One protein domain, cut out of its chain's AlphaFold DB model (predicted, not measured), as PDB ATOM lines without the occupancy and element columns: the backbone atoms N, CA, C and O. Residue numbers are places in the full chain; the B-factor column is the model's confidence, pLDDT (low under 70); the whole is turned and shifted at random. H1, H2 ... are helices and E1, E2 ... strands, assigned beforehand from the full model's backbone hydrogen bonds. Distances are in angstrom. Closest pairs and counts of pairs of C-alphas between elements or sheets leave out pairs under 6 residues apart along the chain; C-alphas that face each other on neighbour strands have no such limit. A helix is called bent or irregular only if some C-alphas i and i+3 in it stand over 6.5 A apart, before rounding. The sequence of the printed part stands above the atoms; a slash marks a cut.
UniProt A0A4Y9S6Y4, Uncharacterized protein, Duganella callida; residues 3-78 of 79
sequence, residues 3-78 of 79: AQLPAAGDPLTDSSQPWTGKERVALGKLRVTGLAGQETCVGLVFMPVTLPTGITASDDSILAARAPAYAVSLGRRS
ATOM      1  N   ALA A   3       0.407 -12.142   4.059       96.50
ATOM      2  CA  ALA A   3      -0.202 -11.578   2.857       96.50
ATOM      3  C   ALA A   3      -1.379 -10.694   3.268       96.50
ATOM      4  O   ALA A   3      -2.084 -11.020   4.221       96.50
ATOM      5  N   GLN A   4      -1.585  -9.589   2.562       97.31
ATOM      6  CA  GLN A   4      -2.799  -8.786   2.666       97.31
ATOM      7  C   GLN A   4      -3.788  -9.280   1.610       97.31
ATOM      8  O   GLN A   4      -3.364  -9.606   0.503       97.31
ATOM      9  N   LEU A   5      -5.074  -9.362   1.945       96.56
ATOM     10  CA  LEU A   5      -6.118  -9.608   0.948       96.56
ATOM     11  C   LEU A   5      -6.694  -8.267   0.467       96.56
ATOM     12  O   LEU A   5      -6.888  -7.372   1.298       96.56
ATOM     13  N   PRO A   6      -6.957  -8.110  -0.842       96.94
ATOM     14  CA  PRO A   6      -7.549  -6.886  -1.366       96.94
ATOM     15  C   PRO A   6      -9.001  -6.743  -0.889       96.94
ATOM     16  O   PRO A   6      -9.735  -7.728  -0.785       96.94
ATOM     17  N   ALA A   7      -9.435  -5.511  -0.629       97.31
ATOM     18  CA  ALA A   7     -10.854  -5.178  -0.565       97.31
ATOM     19  C   ALA A   7     -11.437  -5.028  -1.979       97.31
ATOM     20  O   ALA A   7     -10.721  -4.912  -2.975       97.31
ATOM     21  N   ALA A   8     -12.767  -4.997  -2.070       96.81
ATOM     22  CA  ALA A   8     -13.437  -4.683  -3.323       96.81
ATOM     23  C   ALA A   8     -13.006  -3.294  -3.829       96.81
ATOM     24  O   ALA A   8     -13.146  -2.302  -3.117       96.81
ATOM     25  N   GLY A   9     -12.498  -3.241  -5.062       96.25
ATOM     26  CA  GLY A   9     -12.032  -2.008  -5.700       96.25
ATOM     27  C   GLY A   9     -10.564  -1.653  -5.444       96.25
ATOM     28  O   GLY A   9     -10.081  -0.708  -6.061       96.25
ATOM     29  N   ASP A  10      -9.841  -2.402  -4.603       97.62
ATOM     30  CA  ASP A  10      -8.394  -2.217  -4.466       97.62
ATOM     31  C   ASP A  10      -7.685  -2.565  -5.800       97.62
ATOM     32  O   ASP A  10      -7.992  -3.590  -6.420       97.62
ATOM     33  N   PRO A  11      -6.733  -1.739  -6.272       97.12
ATOM     34  CA  PRO A  11      -6.093  -1.942  -7.568       97.12
ATOM     35  C   PRO A  11      -5.089  -3.098  -7.530       97.12
ATOM     36  O   PRO A  11      -4.159  -3.103  -6.729       97.12
ATOM     37  N   LEU A  12      -5.226  -4.068  -8.438       96.19
ATOM     38  CA  LEU A  12      -4.307  -5.218  -8.529       96.19
ATOM     39  C   LEU A  12      -3.117  -4.989  -9.479       96.19
ATOM     40  O   LEU A  12      -2.187  -5.797  -9.513       96.19
ATOM     41  N   THR A  13      -3.154  -3.907 -10.259       97.56
ATOM     42  CA  THR A  13      -2.206  -3.620 -11.351       97.56
ATOM     43  C   THR A  13      -1.553  -2.238 -11.248       97.56
ATOM     44  O   THR A  13      -0.811  -1.854 -12.149       97.56
ATOM     45  N   ASP A  14      -1.837  -1.482 -10.182       97.56
ATOM     46  CA  ASP A  14      -1.234  -0.173  -9.906       97.56
ATOM     47  C   ASP A  14      -0.576  -0.181  -8.520       97.56
ATOM     48  O   ASP A  14      -1.209   0.077  -7.495       97.56
ATOM     49  N   SER A  15       0.724  -0.477  -8.504       96.31
ATOM     50  CA  SER A  15       1.555  -0.502  -7.297       96.31
ATOM     51  C   SER A  15       1.797   0.863  -6.640       96.31
ATOM     52  O   SER A  15       2.418   0.907  -5.576       96.31
ATOM     53  N   SER A  16       1.316   1.974  -7.212       97.31
ATOM     54  CA  SER A  16       1.397   3.293  -6.568       97.31
ATOM     55  C   SER A  16       0.297   3.528  -5.526       97.31
ATOM     56  O   SER A  16       0.422   4.426  -4.689       97.31
ATOM     57  N   GLN A  17      -0.761   2.713  -5.545       97.31
ATOM     58  CA  GLN A  17      -1.942   2.901  -4.710       97.31
ATOM     59  C   GLN A  17      -1.991   1.891  -3.554       97.31
ATOM     60  O   GLN A  17      -1.946   0.679  -3.779       97.31
ATOM     61  N   PRO A  18      -2.116   2.351  -2.295       95.94
ATOM     62  CA  PRO A  18      -2.250   1.448  -1.163       95.94
ATOM     63  C   PRO A  18      -3.628   0.778  -1.150       95.94
ATOM     64  O   PRO A  18      -4.653   1.421  -1.365       95.94
ATOM     65  N   TRP A  19      -3.651  -0.508  -0.809       97.56
ATOM     66  CA  TRP A  19      -4.888  -1.247  -0.567       97.56
ATOM     67  C   TRP A  19      -5.565  -0.823   0.734       97.56
ATOM     68  O   TRP A  19      -4.914  -0.595   1.759       97.56
ATOM     69  N   THR A  20      -6.891  -0.783   0.704       97.25
ATOM     70  CA  THR A  20      -7.747  -0.479   1.854       97.25
ATOM     71  C   THR A  20      -8.171  -1.733   2.621       97.25
ATOM     72  O   THR A  20      -8.517  -1.633   3.804       97.25
ATOM     73  N   GLY A  21      -8.098  -2.916   1.995       94.69
ATOM     74  CA  GLY A  21      -8.344  -4.206   2.639       94.69
ATOM     75  C   GLY A  21      -7.421  -4.428   3.832       94.69
ATOM     76  O   GLY A  21      -6.205  -4.367   3.712       94.69
ATOM     77  N   LYS A  22      -7.980  -4.670   5.020       93.69
ATOM     78  CA  LYS A  22      -7.193  -4.803   6.265       93.69
ATOM     79  C   LYS A  22      -6.897  -6.248   6.648       93.69
ATOM     80  O   LYS A  22      -6.112  -6.483   7.568       93.69
ATOM     81  N   GLU A  23      -7.538  -7.201   5.978       96.81
ATOM     82  CA  GLU A  23      -7.371  -8.615   6.278       96.81
ATOM     83  C   GLU A  23      -5.952  -9.073   5.939       96.81
ATOM     84  O   GLU A  23      -5.391  -8.737   4.892       96.81
ATOM     85  N   ARG A  24      -5.363  -9.841   6.860       97.12
ATOM     86  CA  ARG A  24      -4.023 -10.398   6.714       97.12
ATOM     87  C   ARG A  24      -4.033 -11.888   6.994       97.12
ATOM     88  O   ARG A  24      -4.446 -12.318   8.068       97.12
ATOM     89  N   VAL A  25      -3.466 -12.651   6.072       97.94
ATOM     90  CA  VAL A  25      -3.261 -14.093   6.210       97.94
ATOM     91  C   VAL A  25      -1.828 -14.345   6.663       97.94
ATOM     92  O   VAL A  25      -0.875 -13.874   6.041       97.94
ATOM     93  N   ALA A  26      -1.653 -15.071   7.768       98.06
ATOM     94  CA  ALA A  26      -0.331 -15.463   8.244       98.06
ATOM     95  C   ALA A  26       0.263 -16.553   7.337       98.06
ATOM     96  O   ALA A  26      -0.331 -17.611   7.171       98.06
ATOM     97  N   LEU A  27       1.464 -16.314   6.802       97.62
ATOM     98  CA  LEU A  27       2.177 -17.251   5.917       97.62
ATOM     99  C   LEU A  27       3.321 -18.001   6.618       97.62
ATOM    100  O   LEU A  27       4.029 -18.788   6.001       97.62
ATOM    101  N   GLY A  28       3.553 -17.721   7.902       97.75
ATOM    102  CA  GLY A  28       4.631 -18.320   8.692       97.75
ATOM    103  C   GLY A  28       5.738 -17.335   9.067       97.75
ATOM    104  O   GLY A  28       5.566 -16.112   9.013       97.75
ATOM    105  N   LYS A  29       6.887 -17.856   9.508       98.12
ATOM    106  CA  LYS A  29       8.018 -17.068  10.024       98.12
ATOM    107  C   LYS A  29       9.299 -17.445   9.286       98.12
ATOM    108  O   LYS A  29       9.638 -18.617   9.212       98.12
ATOM    109  N   LEU A  30      10.014 -16.437   8.792       97.00
ATOM    110  CA  LEU A  30      11.369 -16.591   8.274       97.00
ATOM    111  C   LEU A  30      12.351 -16.338   9.420       97.00
ATOM    112  O   LEU A  30      12.283 -15.289  10.062       97.00
ATOM    113  N   ARG A  31      13.249 -17.290   9.680       97.94
ATOM    114  CA  ARG A  31      14.336 -17.145  10.653       97.94
ATOM    115  C   ARG A  31      15.668 -17.197   9.918       97.94
ATOM    116  O   ARG A  31      15.991 -18.214   9.318       97.94
ATOM    117  N   VAL A  32      16.441 -16.120  10.003       96.50
ATOM    118  CA  VAL A  32      17.842 -16.110   9.569       96.50
ATOM    119  C   VAL A  32      18.678 -16.684  10.712       96.50
ATOM    120  O   VAL A  32      18.635 -16.166  11.825       96.50
ATOM    121  N   THR A  33      19.373 -17.796  10.471       97.81
ATOM    122  CA  THR A  33      20.117 -18.544  11.504       97.81
ATOM    123  C   THR A  33      21.623 -18.310  11.468       97.81
ATOM    124  O   THR A  33      22.330 -18.787  12.349       97.81
ATOM    125  N   GLY A  34      22.120 -17.583  10.470       95.94
ATOM    126  CA  GLY A  34      23.537 -17.299  10.302       95.94
ATOM    127  C   GLY A  34      23.800 -16.489   9.040       95.94
ATOM    128  O   GLY A  34      22.880 -16.195   8.273       95.94
ATOM    129  N   LEU A  35      25.066 -16.131   8.847       94.75
ATOM    130  CA  LEU A  35      25.546 -15.432   7.661       94.75
ATOM    131  C   LEU A  35      26.168 -16.438   6.693       94.75
ATOM    132  O   LEU A  35      26.865 -17.359   7.115       94.75
ATOM    133  N   ALA A  36      25.921 -16.249   5.399       91.38
ATOM    134  CA  ALA A  36      26.645 -16.970   4.361       91.38
ATOM    135  C   ALA A  36      28.040 -16.354   4.158       91.38
ATOM    136  O   ALA A  36      28.261 -15.181   4.468       91.38
ATOM    137  N   GLY A  37      28.974 -17.135   3.610       93.50
ATOM    138  CA  GLY A  37      30.260 -16.608   3.154       93.50
ATOM    139  C   GLY A  37      30.074 -15.628   1.990       93.50
ATOM    140  O   GLY A  37      29.146 -15.774   1.194       93.50
ATOM    141  N   GLN A  38      30.963 -14.640   1.876       83.94
ATOM    142  CA  GLN A  38      30.840 -13.534   0.916       83.94
ATOM    143  C   GLN A  38      30.647 -13.999  -0.540       83.94
ATOM    144  O   GLN A  38      29.790 -13.468  -1.246       83.94
ATOM    145  N   GLU A  39      31.367 -15.043  -0.954       87.44
ATOM    146  CA  GLU A  39      31.297 -15.610  -2.307       87.44
ATOM    147  C   GLU A  39      29.911 -16.163  -2.672       87.44
ATOM    148  O   GLU A  39      29.527 -16.175  -3.837       87.44
ATOM    149  N   THR A  40      29.111 -16.583  -1.686       87.19
ATOM    150  CA  THR A  40      27.770 -17.157  -1.924       87.19
ATOM    151  C   THR A  40      26.779 -16.123  -2.466       87.19
ATOM    152  O   THR A  40      25.793 -16.474  -3.110       87.19
ATOM    153  N   CYS A  41      27.028 -14.837  -2.216       84.25
ATOM    154  CA  CYS A  41      26.175 -13.750  -2.693       84.25
ATOM    155  C   CYS A  41      26.550 -13.280  -4.108       84.25
ATOM    156  O   CYS A  41      25.785 -12.537  -4.727       84.25
ATOM    157  N   VAL A  42      27.706 -13.696  -4.634       84.38
ATOM    158  CA  VAL A  42      28.165 -13.312  -5.972       84.38
ATOM    159  C   VAL A  42      27.322 -14.041  -7.014       84.38
ATOM    160  O   VAL A  42      27.077 -15.238  -6.924       84.38
ATOM    161  N   GLY A  43      26.819 -13.313  -8.011       82.69
ATOM    162  CA  GLY A  43      26.002 -13.919  -9.067       82.69
ATOM    163  C   GLY A  43      24.534 -14.147  -8.691       82.69
ATOM    164  O   GLY A  43      23.707 -14.156  -9.599       82.69
ATOM    165  N   LEU A  44      24.167 -14.190  -7.406       89.00
ATOM    166  CA  LEU A  44      22.785 -14.412  -6.964       89.00
ATOM    167  C   LEU A  44      21.820 -13.322  -7.475       89.00
ATOM    168  O   LEU A  44      22.107 -12.123  -7.408       89.00
ATOM    169  N   VAL A  45      20.652 -13.732  -7.978       91.50
ATOM    170  CA  VAL A  45      19.591 -12.822  -8.441       91.50
ATOM    171  C   VAL A  45      18.258 -13.201  -7.821       91.50
ATOM    172  O   VAL A  45      17.800 -14.332  -7.941       91.50
ATOM    173  N   PHE A  46      17.597 -12.214  -7.223       94.62
ATOM    174  CA  PHE A  46      16.222 -12.329  -6.745       94.62
ATOM    175  C   PHE A  46      15.267 -11.832  -7.832       94.62
ATOM    176  O   PHE A  46      14.854 -10.674  -7.827       94.62
ATOM    177  N   MET A  47      14.974 -12.695  -8.807       96.38
ATOM    178  CA  MET A  47      14.112 -12.354  -9.938       96.38
ATOM    179  C   MET A  47      12.634 -12.367  -9.501       96.38
ATOM    180  O   MET A  47      12.132 -13.422  -9.114       96.38
ATOM    181  N   PRO A  48      11.906 -11.237  -9.567       96.19
ATOM    182  CA  PRO A  48      10.565 -11.125  -8.979       96.19
ATOM    183  C   PRO A  48       9.477 -11.925  -9.710       96.19
ATOM    184  O   PRO A  48       8.387 -12.082  -9.176       96.19
ATOM    185  N   VAL A  49       9.768 -12.420 -10.915       96.00
ATOM    186  CA  VAL A  49       8.839 -13.210 -11.742       96.00
ATOM    187  C   VAL A  49       9.195 -14.700 -11.794       96.00
ATOM    188  O   VAL A  49       8.532 -15.471 -12.482       96.00
ATOM    189  N   THR A  50      10.225 -15.136 -11.059       96.31
ATOM    190  CA  THR A  50      10.495 -16.565 -10.841       96.31
ATOM    191  C   THR A  50       9.603 -17.052  -9.701       96.31
ATOM    192  O   THR A  50       9.971 -16.966  -8.530       96.31
ATOM    193  N   LEU A  51       8.397 -17.505 -10.045       96.69
ATOM    194  CA  LEU A  51       7.338 -17.838  -9.089       96.69
ATOM    195  C   LEU A  51       7.139 -19.361  -8.964       96.69
ATOM    196  O   LEU A  51       7.281 -20.078  -9.955       96.69
ATOM    197  N   PRO A  52       6.811 -19.875  -7.763       96.50
ATOM    198  CA  PRO A  52       6.462 -21.279  -7.576       96.50
ATOM    199  C   PRO A  52       5.046 -21.581  -8.089       96.50
ATOM    200  O   PRO A  52       4.223 -20.683  -8.283       96.50
ATOM    201  N   THR A  53       4.723 -22.867  -8.241       97.50
ATOM    202  CA  THR A  53       3.361 -23.321  -8.556       97.50
ATOM    203  C   THR A  53       2.347 -22.763  -7.553       97.50
ATOM    204  O   THR A  53       2.559 -22.826  -6.343       97.50
ATOM    205  N   GLY A  54       1.232 -22.235  -8.064       96.88
ATOM    206  CA  GLY A  54       0.170 -21.632  -7.253       96.88
ATOM    207  C   GLY A  54       0.328 -20.129  -7.000       96.88
ATOM    208  O   GLY A  54      -0.559 -19.540  -6.392       96.88
ATOM    209  N   ILE A  55       1.406 -19.497  -7.483       97.44
ATOM    210  CA  ILE A  55       1.583 -18.038  -7.459       97.44
ATOM    211  C   ILE A  55       1.774 -17.535  -8.888       97.44
ATOM    212  O   ILE A  55       2.616 -18.040  -9.628       97.44
ATOM    213  N   THR A  56       1.008 -16.518  -9.274       97.12
ATOM    214  CA  THR A  56       1.075 -15.887 -10.598       97.12
ATOM    215  C   THR A  56       1.414 -14.409 -10.469       97.12
ATOM    216  O   THR A  56       1.054 -13.763  -9.484       97.12
ATOM    217  N   ALA A  57       2.113 -13.867 -11.466       97.12
ATOM    218  CA  ALA A  57       2.328 -12.429 -11.560       97.12
ATOM    219  C   ALA A  57       0.995 -11.727 -11.860       97.12
ATOM    220  O   ALA A  57       0.159 -12.279 -12.575       97.12
ATOM    221  N   SER A  58       0.800 -10.530 -11.306       97.44
ATOM    222  CA  SER A  58      -0.280  -9.642 -11.740       97.44
ATOM    223  C   SER A  58       0.102  -8.921 -13.035       97.44
ATOM    224  O   SER A  58       1.276  -8.887 -13.414       97.44
ATOM    225  N   ASP A  59      -0.876  -8.266 -13.660       97.50
ATOM    226  CA  ASP A  59      -0.676  -7.427 -14.849       97.50
ATOM    227  C   ASP A  59      -0.125  -6.020 -14.513       97.50
ATOM    228  O   ASP A  59      -0.313  -5.065 -15.267       97.50
ATOM    229  N   ASP A  60       0.548  -5.856 -13.368       98.25
ATOM    230  CA  ASP A  60       1.210  -4.597 -13.017       98.25
ATOM    231  C   ASP A  60       2.392  -4.330 -13.969       98.25
ATOM    232  O   ASP A  60       3.368  -5.085 -14.031       98.25
ATOM    233  N   SER A  61       2.323  -3.214 -14.700       97.44
ATOM    234  CA  SER A  61       3.357  -2.808 -15.661       97.44
ATOM    235  C   SER A  61       4.745  -2.604 -15.037       97.44
ATOM    236  O   SER A  61       5.758  -2.905 -15.676       97.44
ATOM    237  N   ILE A  62       4.823  -2.161 -13.779       98.06
ATOM    238  CA  ILE A  62       6.076  -2.038 -13.031       98.06
ATOM    239  C   ILE A  62       6.628  -3.428 -12.728       98.06
ATOM    240  O   ILE A  62       7.822  -3.657 -12.920       98.06
ATOM    241  N   LEU A  63       5.790  -4.385 -12.309       98.06
ATOM    242  CA  LEU A  63       6.231  -5.771 -12.105       98.06
ATOM    243  C   LEU A  63       6.772  -6.375 -13.407       98.06
ATOM    244  O   LEU A  63       7.872  -6.936 -13.400       98.06
ATOM    245  N   ALA A  64       6.052  -6.204 -14.517       97.06
ATOM    246  CA  ALA A  64       6.466  -6.686 -15.834       97.06
ATOM    247  C   ALA A  64       7.808  -6.078 -16.282       97.06
ATOM    248  O   ALA A  64       8.678  -6.788 -16.792       97.06
ATOM    249  N   ALA A  65       8.028  -4.787 -16.023       98.00
ATOM    250  CA  ALA A  65       9.270  -4.095 -16.364       98.00
ATOM    251  C   ALA A  65      10.483  -4.538 -15.521       98.00
ATOM    252  O   ALA A  65      11.631  -4.362 -15.943       98.00
ATOM    253  N   ARG A  66      10.280  -5.133 -14.335       98.19
ATOM    254  CA  ARG A  66      11.393  -5.516 -13.447       98.19
ATOM    255  C   ARG A  66      12.217  -6.676 -13.988       98.19
ATOM    256  O   ARG A  66      13.434  -6.651 -13.839       98.19
ATOM    257  N   ALA A  67      11.603  -7.670 -14.624       96.69
ATOM    258  CA  ALA A  67      12.340  -8.822 -15.144       96.69
ATOM    259  C   ALA A  67      13.466  -8.434 -16.135       96.69
ATOM    260  O   ALA A  67      14.624  -8.783 -15.878       96.69
ATOM    261  N   PRO A  68      13.202  -7.653 -17.206       97.38
ATOM    262  CA  PRO A  68      14.264  -7.210 -18.109       97.38
ATOM    263  C   PRO A  68      15.273  -6.278 -17.421       97.38
ATOM    264  O   PRO A  68      16.472  -6.403 -17.668       97.38
ATOM    265  N   ALA A  69      14.842  -5.396 -16.512       98.19
ATOM    266  CA  ALA A  69      15.762  -4.521 -15.776       98.19
ATOM    267  C   ALA A  69      16.774  -5.317 -14.926       98.19
ATOM    268  O   ALA A  69      17.970  -5.012 -14.920       98.19
ATOM    269  N   TYR A  70      16.314  -6.374 -14.249       96.56
ATOM    270  CA  TYR A  70      17.170  -7.262 -13.459       96.56
ATOM    271  C   TYR A  70      18.127  -8.060 -14.354       96.56
ATOM    272  O   TYR A  70      19.295  -8.214 -13.998       96.56
ATOM    273  N   ALA A  71      17.677  -8.512 -15.530       95.19
ATOM    274  CA  ALA A  71      18.531  -9.198 -16.501       95.19
ATOM    275  C   ALA A  71      19.659  -8.289 -17.027       95.19
ATOM    276  O   ALA A  71      20.819  -8.701 -17.054       95.19
ATOM    277  N   VAL A  72      19.349  -7.030 -17.365       97.00
ATOM    278  CA  VAL A  72      20.358  -6.030 -17.763       97.00
ATOM    279  C   VAL A  72      21.360  -5.785 -16.634       97.00
ATOM    280  O   VAL A  72      22.566  -5.759 -16.879       97.00
ATOM    281  N   SER A  73      20.884  -5.622 -15.396       96.06
ATOM    282  CA  SER A  73      21.754  -5.438 -14.230       96.06
ATOM    283  C   SER A  73      22.700  -6.625 -14.042       96.06
ATOM    284  O   SER A  73      23.909  -6.410 -13.942       96.06
ATOM    285  N   LEU A  74      22.178  -7.860 -14.072       93.94
ATOM    286  CA  LEU A  74      22.978  -9.083 -13.981       93.94
ATOM    287  C   LEU A  74      24.061  -9.119 -15.063       93.94
ATOM    288  O   LEU A  74      25.226  -9.343 -14.742       93.94
ATOM    289  N   GLY A  75      23.687  -8.862 -16.320       93.75
ATOM    290  CA  GLY A  75      24.619  -8.869 -17.446       93.75
ATOM    291  C   GLY A  75      25.735  -7.831 -17.320       93.75
ATOM    292  O   GLY A  75      26.849  -8.099 -17.749       93.75
ATOM    293  N   ARG A  76      25.470  -6.667 -16.708       95.12
ATOM    294  CA  ARG A  76      26.487  -5.625 -16.478       95.12
ATOM    295  C   ARG A  76      27.407  -5.932 -15.298       95.12
ATOM    296  O   ARG A  76      28.591  -5.654 -15.385       95.12
ATOM    297  N   ARG A  77      26.879  -6.483 -14.198       92.56
ATOM    298  CA  ARG A  77      27.666  -6.757 -12.976       92.56
ATOM    299  C   ARG A  77      28.439  -8.079 -13.001       92.56
ATOM    300  O   ARG A  77      29.069  -8.417 -12.006       92.56
ATOM    301  N   SER A  78      28.277  -8.863 -14.064       88.44
ATOM    302  CA  SER A  78      28.946 -10.160 -14.244       88.44
ATOM    303  C   SER A  78      30.013 -10.119 -15.343       88.44
ATOM    304  O   SER A  78      30.520 -11.173 -15.718       88.44
TER     305      SER A  78
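AT A GLANCE: This is residues 3 to 78 of the 79 residues of an uncharacterized protein of Duganella callida (UniProt A0A4Y9S6Y4). Little regular structure: a loose, open loop of mostly unnamed chain, with one long helix, H2, along one side and the tiny H1 and E1 far apart. From E1 the chain runs out to H1, folds back, and residues 51 to 56 stick out before H2. The printed part has 76 residues, in order E1, H1, H2; only 24 are in named elements, mostly helix. It is loose, radius of gyration of the C-alphas 16.4 A, spanning 46 by 32 by 24 A.

HOW THE PARTS SIT: H2, residues 61 to 77, has a kink of 26 degrees near residue 68; it is neither bent nor irregular, but only just: C-alphas 64 and 67 are 6.3 A apart. In H2, 11 of 13 O i to N i+4 pairs are within hydrogen-bond range; H1, residues 38 to 41, is too short for such a pair. E1, residues 24 to 26, pairs with no named strand, but residues 3 to 4 pair antiparallel with its residues 24 to 25. E1, H1 and H2 are apart from one another.

IN THESE COORDINATES: H2 is 24.8 A long, from C-alpha 61 at (3.357, -2.808, -15.661) to C-alpha 77 at (27.666, -6.757, -12.976). H1 spans 5.9 A, E1 6.5 A.

THE WHOLE: The farthest C-alphas, of Ala 8 and Glu 39, are 46.1 A apart. Both links are long; the printed part has no cut, and no printed residue is under 70 in pLDDT.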